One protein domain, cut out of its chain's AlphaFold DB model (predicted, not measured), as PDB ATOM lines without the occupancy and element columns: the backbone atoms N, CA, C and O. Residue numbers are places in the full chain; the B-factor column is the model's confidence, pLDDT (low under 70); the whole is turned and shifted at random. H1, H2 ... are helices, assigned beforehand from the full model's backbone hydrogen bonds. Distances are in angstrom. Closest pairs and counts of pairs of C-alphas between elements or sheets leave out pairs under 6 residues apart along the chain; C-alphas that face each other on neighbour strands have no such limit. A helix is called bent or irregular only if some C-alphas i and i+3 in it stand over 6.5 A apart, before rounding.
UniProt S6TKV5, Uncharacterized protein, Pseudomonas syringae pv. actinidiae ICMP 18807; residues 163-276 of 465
ATOM      1  N   SER A 163     -40.082 -13.865 121.404       66.94
ATOM      2  CA  SER A 163     -39.900 -12.729 120.460       66.94
ATOM      3  C   SER A 163     -39.318 -13.054 119.085       66.94
ATOM      4  O   SER A 163     -40.030 -13.020 118.079       66.94
ATOM      5  N   HIS A 164     -38.020 -13.332 118.995       65.06
ATOM      6  CA  HIS A 164     -37.340 -13.546 117.715       65.06
ATOM      7  C   HIS A 164     -37.488 -14.989 117.219       65.06
ATOM      8  O   HIS A 164     -37.751 -15.228 116.043       65.06
ATOM      9  N   GLN A 165     -37.376 -15.953 118.132       67.69
ATOM     10  CA  GLN A 165     -37.357 -17.381 117.810       67.69
ATOM     11  C   GLN A 165     -38.700 -17.876 117.265       67.69
ATOM     12  O   GLN A 165     -38.713 -18.568 116.251       67.69
ATOM     13  N   GLN A 166     -39.820 -17.431 117.842       71.38
ATOM     14  CA  GLN A 166     -41.156 -17.698 117.299       71.38
ATOM     15  C   GLN A 166     -41.304 -17.200 115.853       71.38
ATOM     16  O   GLN A 166     -41.884 -17.885 115.013       71.38
ATOM     17  N   ARG A 167     -40.751 -16.023 115.524       69.56
ATOM     18  CA  ARG A 167     -40.827 -15.474 114.163       69.56
ATOM     19  C   ARG A 167     -40.032 -16.320 113.169       69.56
ATOM     20  O   ARG A 167     -40.574 -16.657 112.121       69.56
ATOM     21  N   CYS A 168     -38.788 -16.672 113.494       68.69
ATOM     22  CA  CYS A 168     -37.956 -17.501 112.618       68.69
ATOM     23  C   CYS A 168     -38.561 -18.899 112.432       68.69
ATOM     24  O   CYS A 168     -38.654 -19.385 111.306       68.69
ATOM     25  N   ALA A 169     -39.061 -19.509 113.510       73.62
ATOM     26  CA  ALA A 169     -39.695 -20.825 113.471       73.62
ATOM     27  C   ALA A 169     -40.968 -20.848 112.613       73.62
ATOM     28  O   ALA A 169     -41.158 -21.778 111.829       73.62
ATOM     29  N   ARG A 170     -41.798 -19.795 112.683       72.88
ATOM     30  CA  ARG A 170     -42.995 -19.660 111.836       72.88
ATOM     31  C   ARG A 170     -42.670 -19.666 110.349       72.88
ATOM     32  O   ARG A 170     -43.453 -20.191 109.572       72.88
ATOM     33  N   THR A 171     -41.556 -19.077 109.927       73.88
ATOM     34  CA  THR A 171     -41.169 -19.099 108.509       73.88
ATOM     35  C   THR A 171     -40.456 -20.400 108.142       73.88
ATOM     36  O   THR A 171     -40.656 -20.917 107.045       73.88
ATOM     37  N   PHE A 172     -39.652 -20.949 109.052       84.56
ATOM     38  CA  PHE A 172     -38.897 -22.178 108.825       84.56
ATOM     39  C   PHE A 172     -39.787 -23.419 108.688       84.56
ATOM     40  O   PHE A 172     -39.535 -24.236 107.807       84.56
ATOM     41  N   GLN A 173     -40.846 -23.547 109.496       88.75
ATOM     42  CA  GLN A 173     -41.661 -24.770 109.538       88.75
ATOM     43  C   GLN A 173     -42.230 -25.185 108.174       88.75
ATOM     44  O   GLN A 173     -42.282 -26.371 107.865       88.75
ATOM     45  N   TYR A 174     -42.590 -24.224 107.318       90.25
ATOM     46  CA  TYR A 174     -43.169 -24.523 106.004       90.25
ATOM     47  C   TYR A 174     -42.150 -25.037 104.989       90.25
ATOM     48  O   TYR A 174     -42.533 -25.590 103.961       90.25
ATOM     49  N   ARG A 175     -40.855 -24.876 105.272       90.19
ATOM     50  CA  ARG A 175     -39.756 -25.287 104.389       90.19
ATOM     51  C   ARG A 175     -39.358 -26.737 104.589       90.19
ATOM     52  O   ARG A 175     -38.569 -27.259 103.811       90.19
ATOM     53  N   VAL A 176     -39.872 -27.377 105.628       91.38
ATOM     54  CA  VAL A 176     -39.552 -28.758 105.974       91.38
ATOM     55  C   VAL A 176     -40.809 -29.605 105.944       91.38
ATOM     56  O   VAL A 176     -41.909 -29.115 106.203       91.38
ATOM     57  N   ASN A 177     -40.644 -30.892 105.646       89.94
ATOM     58  CA  ASN A 177     -41.741 -31.857 105.721       89.94
ATOM     59  C   ASN A 177     -41.799 -32.578 107.081       89.94
ATOM     60  O   ASN A 177     -42.328 -33.677 107.200       89.94
ATOM     61  N   TRP A 178     -41.216 -31.981 108.122       90.88
ATOM     62  CA  TRP A 178     -41.220 -32.553 109.465       90.88
ATOM     63  C   TRP A 178     -42.565 -32.277 110.138       90.88
ATOM     64  O   TRP A 178     -42.944 -31.119 110.322       90.88
ATOM     65  N   LYS A 179     -43.287 -33.337 110.511       88.50
ATOM     66  CA  LYS A 179     -44.598 -33.268 111.183       88.50
ATOM     67  C   LYS A 179     -44.542 -33.663 112.651       88.50
ATOM     68  O   LYS A 179     -45.359 -33.190 113.434       88.50
ATOM     69  N   LYS A 180     -43.547 -34.460 113.026       91.56
ATOM     70  CA  LYS A 180     -43.266 -34.889 114.397       91.56
ATOM     71  C   LYS A 180     -41.755 -34.871 114.676       91.56
ATOM     72  O   LYS A 180     -40.981 -34.882 113.711       91.56
ATOM     73  N   PRO A 181     -41.323 -34.836 115.952       92.62
ATOM     74  CA  PRO A 181     -39.907 -34.800 116.323       92.62
ATOM     75  C   PRO A 181     -39.063 -35.883 115.642       92.62
ATOM     76  O   PRO A 181     -37.955 -35.606 115.194       92.62
ATOM     77  N   GLU A 182     -39.614 -37.086 115.480       93.62
ATOM     78  CA  GLU A 182     -38.928 -38.249 114.904       93.62
ATOM     79  C   GLU A 182     -38.676 -38.120 113.395       93.62
ATOM     80  O   GLU A 182     -37.949 -38.922 112.823       93.62
ATOM     81  N   ASN A 183     -39.276 -37.134 112.720       92.00
ATOM     82  CA  ASN A 183     -38.967 -36.862 111.315       92.00
ATOM     83  C   ASN A 183     -37.632 -36.133 111.125       92.00
ATOM     84  O   ASN A 183     -37.204 -35.953 109.986       92.00
ATOM     85  N   ILE A 184     -37.016 -35.654 112.204       92.88
ATOM     86  CA  ILE A 184     -35.757 -34.924 112.133       92.88
ATOM     87  C   ILE A 184     -34.610 -35.919 112.102       92.88
ATOM     88  O   ILE A 184     -34.460 -36.747 112.995       92.88
ATOM     89  N   VAL A 185     -33.773 -35.775 111.082       92.12
ATOM     90  CA  VAL A 185     -32.549 -36.547 110.896       92.12
ATOM     91  C   VAL A 185     -31.383 -35.564 110.911       92.12
ATOM     92  O   VAL A 185     -31.374 -34.588 110.155       92.12
ATOM     93  N   PHE A 186     -30.413 -35.775 111.803       92.19
ATOM     94  CA  PHE A 186     -29.284 -34.854 111.963       92.19
ATOM     95  C   PHE A 186     -28.434 -34.756 110.690       92.19
ATOM     96  O   PHE A 186     -27.979 -33.676 110.317       92.19
ATOM     97  N   GLU A 187     -28.279 -35.864 109.980       92.62
ATOM     98  CA  GLU A 187     -27.546 -35.940 108.724       92.62
ATOM     99  C   GLU A 187     -28.198 -35.051 107.657       92.62
ATOM    100  O   GLU A 187     -27.495 -34.319 106.967       92.62
ATOM    101  N   GLU A 188     -29.536 -34.997 107.577       92.25
ATOM    102  CA  GLU A 188     -30.225 -34.075 106.660       92.25
ATOM    103  C   GLU A 188     -29.914 -32.605 106.978       92.25
ATOM    104  O   GLU A 188     -29.722 -31.793 106.071       92.25
ATOM    105  N   LEU A 189     -29.874 -32.251 108.267       93.25
ATOM    106  CA  LEU A 189     -29.531 -30.903 108.724       93.25
ATOM    107  C   LEU A 189     -28.090 -30.538 108.336       93.25
ATOM    108  O   LEU A 189     -27.845 -29.422 107.867       93.25
ATOM    109  N   TRP A 190     -27.158 -31.480 108.517       93.94
ATOM    110  CA  TRP A 190     -25.745 -31.315 108.184       93.94
ATOM    111  C   TRP A 190     -25.526 -31.135 106.683       93.94
ATOM    112  O   TRP A 190     -24.889 -30.173 106.250       93.94
ATOM    113  N   GLU A 191     -26.111 -32.026 105.887       93.19
ATOM    114  CA  GLU A 191     -25.986 -32.033 104.431       93.19
ATOM    115  C   GLU A 191     -26.624 -30.796 103.790       93.19
ATOM    116  O   GLU A 191     -26.098 -30.264 102.811       93.19
ATOM    117  N   ALA A 192     -27.708 -30.274 104.374       92.25
ATOM    118  CA  ALA A 192     -28.359 -29.054 103.905       92.25
ATOM    119  C   ALA A 192     -27.610 -27.761 104.284       92.25
ATOM    120  O   ALA A 192     -27.901 -26.705 103.715       92.25
ATOM    121  N   ALA A 193     -26.665 -27.796 105.233       93.62
ATOM    122  CA  ALA A 193     -26.029 -26.593 105.779       93.62
ATOM    123  C   ALA A 193     -25.391 -25.666 104.719       93.62
ATOM    124  O   ALA A 193     -25.642 -24.460 104.795       93.62
ATOM    125  N   PRO A 194     -24.648 -26.157 103.702       92.50
ATOM    126  CA  PRO A 194     -24.100 -25.302 102.645       92.50
ATOM    127  C   PRO A 194     -25.174 -24.512 101.893       92.50
ATOM    128  O   PRO A 194     -25.082 -23.289 101.790       92.50
ATOM    129  N   ALA A 195     -26.238 -25.185 101.452       91.88
ATOM    130  CA  ALA A 195     -27.330 -24.551 100.719       91.88
ATOM    131  C   ALA A 195     -28.105 -23.544 101.589       91.88
ATOM    132  O   ALA A 195     -28.516 -22.485 101.116       91.88
ATOM    133  N   VAL A 196     -28.267 -23.843 102.882       91.88
ATOM    134  CA  VAL A 196     -28.905 -22.946 103.859       91.88
ATOM    135  C   VAL A 196     -28.081 -21.667 104.046       91.88
ATOM    136  O   VAL A 196     -28.641 -20.567 104.059       91.88
ATOM    137  N   VAL A 197     -26.755 -21.789 104.149       90.50
ATOM    138  CA  VAL A 197     -25.833 -20.651 104.288       90.50
ATOM    139  C   VAL A 197     -25.794 -19.802 103.019       90.50
ATOM    140  O   VAL A 197     -25.887 -18.575 103.113       90.50
ATOM    141  N   ASP A 198     -25.722 -20.431 101.845       90.06
ATOM    142  CA  ASP A 198     -25.746 -19.729 100.559       90.06
ATOM    143  C   ASP A 198     -27.047 -18.944 100.390       90.06
ATOM    144  O   ASP A 198     -27.019 -17.742 100.102       90.06
ATOM    145  N   LYS A 199     -28.194 -19.571 100.693       88.56
ATOM    146  CA  LYS A 199     -29.485 -18.888 100.602       88.56
ATOM    147  C   LYS A 199     -29.595 -17.733 101.592       88.56
ATOM    148  O   LYS A 199     -30.079 -16.654 101.249       88.56
ATOM    149  N   GLN A 200     -29.089 -17.910 102.812       87.38
ATOM    150  CA  GLN A 200     -29.032 -16.833 103.799       87.38
ATOM    151  C   GLN A 200     -28.169 -15.654 103.326       87.38
ATOM    152  O   GLN A 200     -28.510 -14.501 103.616       87.38
ATOM    153  N   ARG A 201     -27.055 -15.923 102.634       86.12
ATOM    154  CA  ARG A 201     -26.162 -14.901 102.073       86.12
ATOM    155  C   ARG A 201     -26.857 -14.134 100.946       86.12
ATOM    156  O   ARG A 201     -26.824 -12.907 100.961       86.12
ATOM    157  N   GLU A 202     -27.545 -14.835 100.049       86.50
ATOM    158  CA  GLU A 202     -28.340 -14.241  98.965       86.50
ATOM    159  C   GLU A 202     -29.470 -13.342  99.493       86.50
ATOM    160  O   GLU A 202     -29.645 -12.207  99.052       86.50
ATOM    161  N   ILE A 203     -30.218 -13.810 100.494       82.75
ATOM    162  CA  ILE A 203     -31.282 -13.018 101.124       82.75
ATOM    163  C   ILE A 203     -30.707 -11.739 101.746       82.75
ATOM    164  O   ILE A 203     -31.294 -10.665 101.620       82.75
ATOM    165  N   LYS A 204     -29.548 -11.839 102.410       82.38
ATOM    166  CA  LYS A 204     -28.877 -10.688 103.027       82.38
ATOM    167  C   LYS A 204     -28.332  -9.704 101.993       82.38
ATOM    168  O   LYS A 204     -28.374  -8.509 102.263       82.38
ATOM    169  N   SER A 205     -27.844 -10.166 100.840       82.81
ATOM    170  CA  SER A 205     -27.335  -9.272  99.790       82.81
ATOM    171  C   SER A 205     -28.452  -8.502  99.082       82.81
ATOM    172  O   SER A 205     -28.246  -7.357  98.692       82.81
ATOM    173  N   LYS A 206     -29.649  -9.092  98.970       81.38
ATOM    174  CA  LYS A 206     -30.845  -8.454  98.390       81.38
ATOM    175  C   LYS A 206     -31.630  -7.583  99.384       81.38
ATOM    176  O   LYS A 206     -32.589  -6.918  98.993       81.38
ATOM    177  N   ALA A 207     -31.266  -7.588 100.666       76.94
ATOM    178  CA  ALA A 207     -31.982  -6.850 101.700       76.94
ATOM    179  C   ALA A 207     -31.753  -5.332 101.573       76.94
ATOM    180  O   ALA A 207     -30.623  -4.847 101.612       76.94
ATOM    181  N   THR A 208     -32.834  -4.556 101.481       71.62
ATOM    182  CA  THR A 208     -32.774  -3.086 101.496       71.62
ATOM    183  C   THR A 208     -32.619  -2.549 102.921       71.62
ATOM    184  O   THR A 208     -33.038  -3.186 103.896       71.62
ATOM    185  N   LYS A 209     -32.019  -1.361 103.075       61.09
ATOM    186  CA  LYS A 209     -31.798  -0.717 104.381       61.09
ATOM    187  C   LYS A 209     -33.137  -0.531 105.114       61.09
ATOM    188  O   LYS A 209     -34.029   0.143 104.613       61.09
ATOM    189  N   GLY A 210     -33.282  -1.150 106.289       55.84
ATOM    190  CA  GLY A 210     -34.520  -1.127 107.085       55.84
ATOM    191  C   GLY A 210     -35.510  -2.269 106.805       55.84
ATOM    192  O   GLY A 210     -36.511  -2.382 107.512       55.84
ATOM    193  N   SER A 211     -35.239  -3.148 105.832       58.78
ATOM    194  CA  SER A 211     -36.020  -4.378 105.656       58.78
ATOM    195  C   SER A 211     -35.809  -5.326 106.845       58.78
ATOM    196  O   SER A 211     -34.706  -5.459 107.380       58.78
ATOM    197  N   LYS A 212     -36.884  -5.982 107.305       57.31
ATOM    198  CA  LYS A 212     -36.766  -7.044 108.314       57.31
ATOM    199  C   LYS A 212     -35.995  -8.194 107.670       57.31
ATOM    200  O   LYS A 212     -36.495  -8.782 106.716       57.31
ATOM    201  N   GLY A 213     -34.805  -8.502 108.185       56.75
ATOM    202  CA  GLY A 213     -34.018  -9.635 107.708       56.75
ATOM    203  C   GLY A 213     -34.852 -10.911 107.773       56.75
ATOM    204  O   GLY A 213     -35.308 -11.298 108.851       56.75
ATOM    205  N   LEU A 214     -35.093 -11.533 106.621       63.81
ATOM    206  CA  LEU A 214     -35.653 -12.876 106.570       63.81
ATOM    207  C   LEU A 214     -34.549 -13.825 107.045       63.81
ATOM    208  O   LEU A 214     -33.524 -13.991 106.379       63.81
ATOM    209  N   ASP A 215     -34.730 -14.384 108.237       67.62
ATOM    210  CA  ASP A 215     -33.821 -15.389 108.772       67.62
ATOM    211  C   ASP A 215     -34.143 -16.737 108.115       67.62
ATOM    212  O   ASP A 215     -35.276 -17.226 108.138       67.62
ATOM    213  N   PHE A 216     -33.146 -17.293 107.444       73.94
ATOM    214  CA  PHE A 216     -33.153 -18.612 106.830       73.94
ATOM    215  C   PHE A 216     -32.528 -19.661 107.771       73.94
ATOM    216  O   PHE A 216     -32.599 -20.855 107.492       73.94
ATOM    217  N   SER A 217     -31.980 -19.242 108.918       74.19
ATOM    218  CA  SER A 217     -31.361 -20.133 109.894       74.19
ATOM    219  C   SER A 217     -32.375 -20.836 110.798       74.19
ATOM    220  O   SER A 217     -33.201 -20.207 111.462       74.19
ATOM    221  N   TYR A 218     -32.252 -22.160 110.898       86.56
ATOM    222  CA  TYR A 218     -32.965 -22.990 111.874       86.56
ATOM    223  C   TYR A 218     -32.189 -23.178 113.187       86.56
ATOM    224  O   TYR A 218     -32.703 -23.795 114.118       86.56
ATOM    225  N   LEU A 219     -30.954 -22.667 113.290       87.25
ATOM    226  CA  LEU A 219     -30.024 -22.999 114.382       87.25
ATOM    227  C   LEU A 219     -30.572 -22.636 115.765       87.25
ATOM    228  O   LEU A 219     -30.468 -23.417 116.705       87.25
ATOM    229  N   ALA A 220     -31.202 -21.464 115.886       80.75
ATOM    230  CA  ALA A 220     -31.775 -21.016 117.152       80.75
ATOM    231  C   ALA A 220     -32.902 -21.941 117.639       80.75
ATOM    232  O   ALA A 220     -33.020 -22.191 118.837       80.75
ATOM    233  N   TRP A 221     -33.709 -22.463 116.712       88.25
ATOM    234  CA  TRP A 221     -34.739 -23.449 117.016       88.25
ATOM    235  C   TRP A 221     -34.125 -24.822 117.327       88.25
ATOM    236  O   TRP A 221     -34.543 -25.467 118.285       88.25
ATOM    237  N   LEU A 222     -33.084 -25.233 116.597       89.56
ATOM    238  CA  LEU A 222     -32.433 -26.531 116.785       89.56
ATOM    239  C   LEU A 222     -31.841 -26.695 118.190       89.56
ATOM    240  O   LEU A 222     -31.922 -27.774 118.765       89.56
ATOM    241  N   HIS A 223     -31.296 -25.629 118.778       87.44
ATOM    242  CA  HIS A 223     -30.809 -25.660 120.165       87.44
ATOM    243  C   HIS A 223     -31.922 -25.907 121.192       87.44
ATOM    244  O   HIS A 223     -31.687 -26.563 122.207       87.44
ATOM    245  N   LEU A 224     -33.133 -25.398 120.946       87.31
ATOM    246  CA  LEU A 224     -34.299 -25.698 121.783       87.31
ATOM    247  C   LEU A 224     -34.768 -27.135 121.560       87.31
ATOM    248  O   LEU A 224     -35.014 -27.851 122.530       87.31
ATOM    249  N   PHE A 225     -34.818 -27.566 120.296       90.44
ATOM    250  CA  PHE A 225     -35.159 -28.933 119.922       90.44
ATOM    251  C   PHE A 225     -34.230 -29.949 120.600       90.44
ATOM    252  O   PHE A 225     -34.709 -30.837 121.295       90.44
ATOM    253  N   ALA A 226     -32.912 -29.763 120.500       89.12
ATOM    254  CA  ALA A 226     -31.906 -30.658 121.071       89.12
ATOM    255  C   ALA A 226     -31.940 -30.722 122.608       89.12
ATOM    256  O   ALA A 226     -31.536 -31.713 123.210       89.12
ATOM    257  N   LYS A 227     -32.433 -29.666 123.270       87.38
ATOM    258  CA  LYS A 227     -32.657 -29.679 124.722       87.38
ATOM    259  C   LYS A 227     -33.848 -30.563 125.100       87.38
ATOM    260  O   LYS A 227     -33.809 -31.200 126.147       87.38
ATOM    261  N   GLN A 228     -34.907 -30.550 124.294       88.12
ATOM    262  CA  GLN A 228     -36.144 -31.282 124.569       88.12
ATOM    263  C   GLN A 228     -36.099 -32.731 124.064       88.12
ATOM    264  O   GLN A 228     -36.646 -33.613 124.718       88.12
ATOM    265  N   TYR A 229     -35.406 -32.981 122.951       91.88
ATOM    266  CA  TYR A 229     -35.276 -34.286 122.297       91.88
ATOM    267  C   TYR A 229     -33.795 -34.667 122.087       91.88
ATOM    268  O   TYR A 229     -33.354 -34.839 120.946       91.88
ATOM    269  N   PRO A 230     -33.002 -34.810 123.170       89.81
ATOM    270  CA  PRO A 230     -31.557 -35.047 123.082       89.81
ATOM    271  C   PRO A 230     -31.181 -36.392 122.444       89.81
ATOM    272  O   PRO A 230     -30.047 -36.546 121.997       89.81
ATOM    273  N   SER A 231     -32.105 -37.357 122.395       90.81
ATOM    274  CA  SER A 231     -31.917 -38.651 121.726       90.81
ATOM    275  C   SER A 231     -32.025 -38.578 120.200       90.81
ATOM    276  O   SER A 231     -31.532 -39.475 119.528       90.81
ATOM    277  N   ILE A 232     -32.665 -37.535 119.653       93.00
ATOM    278  CA  ILE A 232     -32.824 -37.334 118.203       93.00
ATOM    279  C   ILE A 232     -31.691 -36.451 117.681       93.00
ATOM    280  O   ILE A 232     -30.994 -36.806 116.737       93.00
ATOM    281  N   VAL A 233     -31.490 -35.296 118.320       90.44
ATOM    282  CA  VAL A 233     -30.339 -34.424 118.074       90.44
ATOM    283  C   VAL A 233     -29.755 -34.054 119.423       90.44
ATOM    284  O   VAL A 233     -30.398 -33.379 120.225       90.44
ATOM    285  N   SER A 234     -28.517 -34.465 119.670       86.12
ATOM    286  CA  SER A 234     -27.825 -34.111 120.905       86.12
ATOM    287  C   SER A 234     -27.474 -32.612 120.945       86.12
ATOM    288  O   SER A 234     -27.235 -31.983 119.905       86.12
ATOM    289  N   PRO A 235     -27.373 -32.004 122.140       84.44
ATOM    290  CA  PRO A 235     -26.908 -30.623 122.277       84.44
ATOM    291  C   PRO A 235     -25.533 -30.363 121.639       84.44
ATOM    292  O   PRO A 235     -25.276 -29.253 121.171       84.44
ATOM    293  N   ASP A 236     -24.656 -31.368 121.596       79.62
ATOM    294  CA  ASP A 236     -23.332 -31.239 120.986       79.62
ATOM    295  C   ASP A 236     -23.391 -31.274 119.461       79.62
ATOM    296  O   ASP A 236     -22.750 -30.446 118.813       79.62
ATOM    297  N   GLN A 237     -24.249 -32.116 118.880       86.31
ATOM    298  CA  GLN A 237     -24.563 -32.079 117.449       86.31
ATOM    299  C   GLN A 237     -25.105 -30.707 117.017       86.31
ATOM    300  O   GLN A 237     -24.629 -30.136 116.033       86.31
ATOM    301  N   ALA A 238     -26.037 -30.122 117.780       87.25
ATOM    302  CA  ALA A 238     -26.571 -28.788 117.487       87.25
ATOM    303  C   ALA A 238     -25.479 -27.695 117.516       87.25
ATOM    304  O   ALA A 238     -25.439 -26.823 116.644       87.25
ATOM    305  N   ARG A 239     -24.548 -27.760 118.479       82.94
ATOM    306  CA  ARG A 239     -23.397 -26.838 118.575       82.94
ATOM    307  C   ARG A 239     -22.389 -27.023 117.448       82.94
ATOM    308  O   ARG A 239     -21.871 -26.033 116.932       82.94
ATOM    309  N   LEU A 240     -22.079 -28.268 117.092       84.75
ATOM    310  CA  LEU A 240     -21.175 -28.572 115.984       84.75
ATOM    311  C   LEU A 240     -21.743 -28.033 114.674       84.75
ATOM    312  O   LEU A 240     -21.012 -27.399 113.918       84.75
ATOM    313  N   LEU A 241     -23.049 -28.188 114.453       90.44
ATOM    314  CA  LEU A 241     -23.719 -27.651 113.277       90.44
ATOM    315  C   LEU A 241     -23.709 -26.114 113.244       90.44
ATOM    316  O   LEU A 241     -23.446 -25.527 112.199       90.44
ATOM    317  N   GLU A 242     -23.907 -25.436 114.377       89.06
ATOM    318  CA  GLU A 242     -23.741 -23.975 114.461       89.06
ATOM    319  C   GLU A 242     -22.301 -23.530 114.135       89.06
ATOM    320  O   GLU A 242     -22.080 -22.559 113.398       89.06
ATOM    321  N   GLY A 243     -21.305 -24.264 114.644       84.25
ATOM    322  CA  GLY A 243     -19.898 -24.063 114.294       84.25
ATOM    323  C   GLY A 243     -19.650 -24.250 112.797       84.25
ATOM    324  O   GLY A 243     -18.960 -23.437 112.178       84.25
ATOM    325  N   TYR A 244     -20.274 -25.263 112.199       89.44
ATOM    326  CA  TYR A 244     -20.164 -25.553 110.778       89.44
ATOM    327  C   TYR A 244     -20.790 -24.455 109.911       89.44
ATOM    328  O   TYR A 244     -20.128 -23.935 109.019       89.44
ATOM    329  N   HIS A 245     -21.993 -23.971 110.240       90.44
ATOM    330  CA  HIS A 245     -22.591 -22.797 109.579       90.44
ATOM    331  C   HIS A 245     -21.691 -21.554 109.670       90.44
ATOM    332  O   HIS A 245     -21.570 -20.780 108.718       90.44
ATOM    333  N   THR A 246     -21.014 -21.365 110.805       85.31
ATOM    334  CA  THR A 246     -20.047 -20.271 110.981       85.31
ATOM    335  C   THR A 246     -18.835 -20.437 110.058       85.31
ATOM    336  O   THR A 246     -18.432 -19.477 109.399       85.31
ATOM    337  N   HIS A 247     -18.272 -21.643 109.964       83.06
ATOM    338  CA  HIS A 247     -17.193 -21.960 109.023       83.06
ATOM    339  C   HIS A 247     -17.604 -21.684 107.569       83.06
ATOM    340  O   HIS A 247     -16.897 -20.966 106.858       83.06
ATOM    341  N   LEU A 248     -18.781 -22.167 107.164       86.44
ATOM    342  CA  LEU A 248     -19.315 -21.972 105.816       86.44
ATOM    343  C   LEU A 248     -19.527 -20.482 105.493       86.44
ATOM    344  O   LEU A 248     -19.142 -19.991 104.435       86.44
ATOM    345  N   SER A 249     -20.088 -19.724 106.438       83.75
ATOM    346  CA  SER A 249     -20.440 -18.317 106.215       83.75
ATOM    347  C   SER A 249     -19.243 -17.358 106.183       83.75
ATOM    348  O   SER A 249     -19.299 -16.360 105.460       83.75
ATOM    349  N   THR A 250     -18.187 -17.636 106.956       75.81
ATOM    350  CA  THR A 250     -17.017 -16.750 107.129       75.81
ATOM    351  C   THR A 250     -15.898 -16.992 106.129       75.81
ATOM    352  O   THR A 250     -15.094 -16.089 105.883       75.81
ATOM    353  N   THR A 251     -15.844 -18.183 105.541       74.12
ATOM    354  CA  THR A 251     -14.865 -18.496 104.505       74.12
ATOM    355  C   THR A 251     -15.208 -17.721 103.232       74.12
ATOM    356  O   THR A 251     -16.377 -17.620 102.841       74.12
ATOM    357  N   ARG A 252     -14.195 -17.110 102.604       67.44
ATOM    358  CA  ARG A 252     -14.355 -16.414 101.321       67.44
ATOM    359  C   ARG A 252     -14.508 -17.453 100.219       67.44
ATOM    360  O   ARG A 252     -13.623 -18.280 100.049       67.44
ATOM    361  N   ILE A 253     -15.621 -17.385  99.502       69.50
ATOM    362  CA  ILE A 253     -15.949 -18.288  98.401       69.50
ATOM    363  C   ILE A 253     -16.682 -17.468  97.350       69.50
ATOM    364  O   ILE A 253     -17.510 -16.625  97.713       69.50
ATOM    365  N   GLU A 254     -16.373 -17.704  96.080       65.94
ATOM    366  CA  GLU A 254     -16.940 -16.942  94.968       65.94
ATOM    367  C   GLU A 254     -18.343 -17.416  94.582       65.94
ATOM    368  O   GLU A 254     -19.188 -16.575  94.278       65.94
ATOM    369  N   LYS A 255     -18.612 -18.734  94.609       72.75
ATOM    370  CA  LYS A 255     -19.868 -19.296  94.082       72.75
ATOM    371  C   LYS A 255     -20.733 -19.984  95.135       72.75
ATOM    372  O   LYS A 255     -21.868 -19.552  95.321       72.75
ATOM    373  N   SER A 256     -20.250 -21.025  95.822       84.56
ATOM    374  CA  SER A 256     -21.092 -21.778  96.774       84.56
ATOM    375  C   SER A 256     -20.331 -22.330  97.975       84.56
ATOM    376  O   SER A 256     -19.230 -22.856  97.850       84.56
ATOM    377  N   SER A 257     -20.983 -22.332  99.140       83.56
ATOM    378  CA  SER A 257     -20.510 -22.990 100.366       83.56
ATOM    379  C   SER A 257     -20.260 -24.494 100.202       83.56
ATOM    380  O   SER A 257     -19.580 -25.096 101.031       83.56
ATOM    381  N   THR A 258     -20.765 -25.108  99.129       84.56
ATOM    382  CA  THR A 258     -20.507 -26.514  98.782       84.56
ATOM    383  C   THR A 258     -19.021 -26.787  98.519       84.56
ATOM    384  O   THR A 258     -18.551 -27.883  98.806       84.56
ATOM    385  N   GLU A 259     -18.261 -25.791  98.047       82.50
ATOM    386  CA  GLU A 259     -16.824 -25.916  97.733       82.50
ATOM    387  C   GLU A 259     -15.956 -26.231  98.959       82.50
ATOM    388  O   GLU A 259     -14.881 -26.809  98.839       82.50
ATOM    389  N   ILE A 260     -16.428 -25.864 100.148       82.69
ATOM    390  CA  ILE A 260     -15.725 -26.077 101.420       82.69
ATOM    391  C   ILE A 260     -16.496 -27.021 102.345       82.69
ATOM    392  O   ILE A 260     -16.280 -27.034 103.560       82.69
ATOM    393  N   LYS A 261     -17.433 -27.787 101.775       87.81
ATOM    394  CA  LYS A 261     -18.220 -28.767 102.511       87.81
ATOM    395  C   LYS A 261     -17.283 -29.771 103.185       87.81
ATOM    396  O   LYS A 261     -16.350 -30.279 102.574       87.81
ATOM    397  N   LYS A 262     -17.571 -30.072 104.447       85.00
ATOM    398  CA  LYS A 262     -16.894 -31.101 105.240       85.00
ATOM    399  C   LYS A 262     -17.919 -32.110 105.730       85.00
ATOM    400  O   LYS A 262     -19.051 -31.741 106.063       85.00
ATOM    401  N   SER A 263     -17.521 -33.373 105.806       88.00
ATOM    402  CA  SER A 263     -18.322 -34.373 106.510       88.00
ATOM    403  C   SER A 263     -18.407 -34.038 108.002       88.00
ATOM    404  O   SER A 263     -17.571 -33.308 108.550       88.00
ATOM    405  N   TYR A 264     -19.418 -34.586 108.677       86.50
ATOM    406  CA  TYR A 264     -19.562 -34.425 110.122       86.50
ATOM    407  C   TYR A 264     -18.313 -34.900 110.871       86.50
ATOM    408  O   TYR A 264     -17.803 -34.172 111.719       86.50
ATOM    409  N   ALA A 265     -17.778 -36.071 110.510       83.00
ATOM    410  CA  ALA A 265     -16.588 -36.637 111.139       83.00
ATOM    411  C   ALA A 265     -15.361 -35.727 110.973       83.00
ATOM    412  O   ALA A 265     -14.696 -35.406 111.957       83.00
ATOM    413  N   GLU A 266     -15.093 -35.242 109.757       79.12
ATOM    414  CA  GLU A 266     -13.973 -34.331 109.492       79.12
ATOM    415  C   GLU A 266     -14.096 -33.025 110.278       79.12
ATOM    416  O   GLU A 266     -13.123 -32.550 110.860       79.12
ATOM    417  N   PHE A 267     -15.290 -32.432 110.325       79.06
ATOM    418  CA  PHE A 267     -15.490 -31.188 111.060       79.06
ATOM    419  C   PHE A 267     -15.408 -31.398 112.578       79.06
ATOM    420  O   PHE A 267     -14.782 -30.602 113.282       79.06
ATOM    421  N   ALA A 268     -15.992 -32.486 113.084       76.06
ATOM    422  CA  ALA A 268     -15.968 -32.842 114.497       76.06
ATOM    423  C   ALA A 268     -14.549 -33.167 114.990       76.06
ATOM    424  O   ALA A 268     -14.204 -32.777 116.097       76.06
ATOM    425  N   MET A 269     -13.682 -33.777 114.177       65.12
ATOM    426  CA  MET A 269     -12.280 -34.009 114.562       65.12
ATOM    427  C   MET A 269     -11.515 -32.706 114.842       65.12
ATOM    428  O   MET A 269     -10.679 -32.658 115.742       65.12
ATOM    429  N   HIS A 270     -11.813 -31.629 114.109       59.06
ATOM    430  CA  HIS A 270     -11.099 -30.351 114.234       59.06
ATOM    431  C   HIS A 270     -11.782 -29.334 115.160       59.06
ATOM    432  O   HIS A 270     -11.114 -28.450 115.697       59.06
ATOM    433  N   TRP A 271     -13.102 -29.431 115.344       56.44
ATOM    434  CA  TRP A 271     -13.907 -28.490 116.140       56.44
ATOM    435  C   TRP A 271     -14.509 -29.116 117.412       56.44
ATOM    436  O   TRP A 271     -14.970 -28.400 118.302       56.44
ATOM    437  N   GLY A 272     -14.510 -30.448 117.492       48.28
ATOM    438  CA  GLY A 272     -15.092 -31.275 118.548       48.28
ATOM    439  C   GLY A 272     -14.111 -31.743 119.621       48.28
ATOM    440  O   GLY A 272     -14.497 -32.567 120.440       48.28
ATOM    441  N   SER A 273     -12.901 -31.177 119.726       43.88
ATOM    442  CA  SER A 273     -12.081 -31.294 120.949       43.88
ATOM    443  C   SER A 273     -12.636 -30.431 122.099       43.88
ATOM    444  O   SER A 273     -11.916 -29.728 122.809       43.88
ATOM    445  N   ILE A 274     -13.957 -30.459 122.279       46.91
ATOM    446  CA  ILE A 274     -14.587 -30.095 123.539       46.91
ATOM    447  C   ILE A 274     -14.467 -31.347 124.397       46.91
ATOM    448  O   ILE A 274     -15.103 -32.355 124.110       46.91
ATOM    449  N   ASP A 275     -13.603 -31.279 125.402       45.25
ATOM    450  CA  ASP A 275     -13.437 -32.336 126.390       45.25
ATOM    451  C   ASP A 275     -14.816 -32.711 126.982       45.25
ATOM    452  O   ASP A 275     -15.478 -31.835 127.556       45.25
ATOM    453  N   PRO A 276     -15.273 -33.972 126.839       45.09
ATOM    454  CA  PRO A 276     -16.558 -34.439 127.363       45.09
ATOM    455  C   PRO A 276     -16.713 -34.252 128.879       45.09
ATOM    456  O   PRO A 276     -17.831 -34.302 129.389       45.09
TER     457      PRO A 276
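AT A GLANCE: This is residues 163 to 276 of the 465 residues of an uncharacterized protein of Pseudomonas syringae pv. actinidiae ICMP 18807 (UniProt S6TKV5). A helical hairpin, H3 and H4, has the long, kinked helix H2 packed at a slant on H4, and H6 crosses H4. H1 lies crosswise to H3 at the far side of the body from H6, and residues 205 to 212 stick out as a loop. The printed part has 114 residues with six named helices, H1 to H6, and no named strand: all helix. It is compact, with a radius of gyration of the C-alphas of 14.6 A and spans of 43 by 32 by 24 A.

HOW THE PARTS SIT: H2, residues 186 to 205, has a kink of 47 degrees near residue 194 and is irregular, C-alphas 191 and 194 being 7.2 A apart. It touches the hub H4, residues 235 to 250, closest at the C-alphas of Val 197 and Ser 249, 6.2 A; they run the same way at a steep tilt of 36 degrees, only just past shallow. H3, residues 219 to 228, forms a hairpin with H4, opposite ways at a shallow tilt of 8 degrees, closest at the C-alphas of Ala 226 and Pro 235, 5.1 A; of H4, residues 235 to 242 alone touch H3. H6, residues 264 to 271, touches residues 240 to 244 of H4 alone, about perpendicular at 81 degrees, closest at the C-alphas of Leu 240 and Ala 268, 6.9 A. H5, residues 257 to 260, touches residues 194 to 198 of H2 alone, closest at the C-alphas of Pro 194 and Ser 257, 4.8 A. H1, residues 164 to 175, only just touches H3, with 3 pairs of C-alphas within 8 A, by residues 165 to 169 alone, the closest being those of Ala 169 and Trp 221, 6.6 A. H1 and H4 are apart. Every O i to N i+4 pair is within hydrogen-bond range in H4, against 6 of 8 in H1, 14 of 16 in H2, 5 of 6 in H3 and 3 of 4 in H6; H5 is too short for such a pair.

IN THESE COORDINATES: H2 measures 28.4 A, from C-alpha 186 at (-29.284, -34.854, 111.963), H4 22.8 A, H1 17.9 A and H3 14.5 A. H6 ends at C-alpha 271, (-13.907, -28.490, 116.140).

THE WHOLE: The C-alphas of Thr 208 and Pro 276 are the two farthest apart, 43.8 A. The printed part has no cut; the link from H2 to H3 is long. Mean pLDDT of the printed part is 80.7, with residues 209 to 215 and 269 to 276 among those under 70.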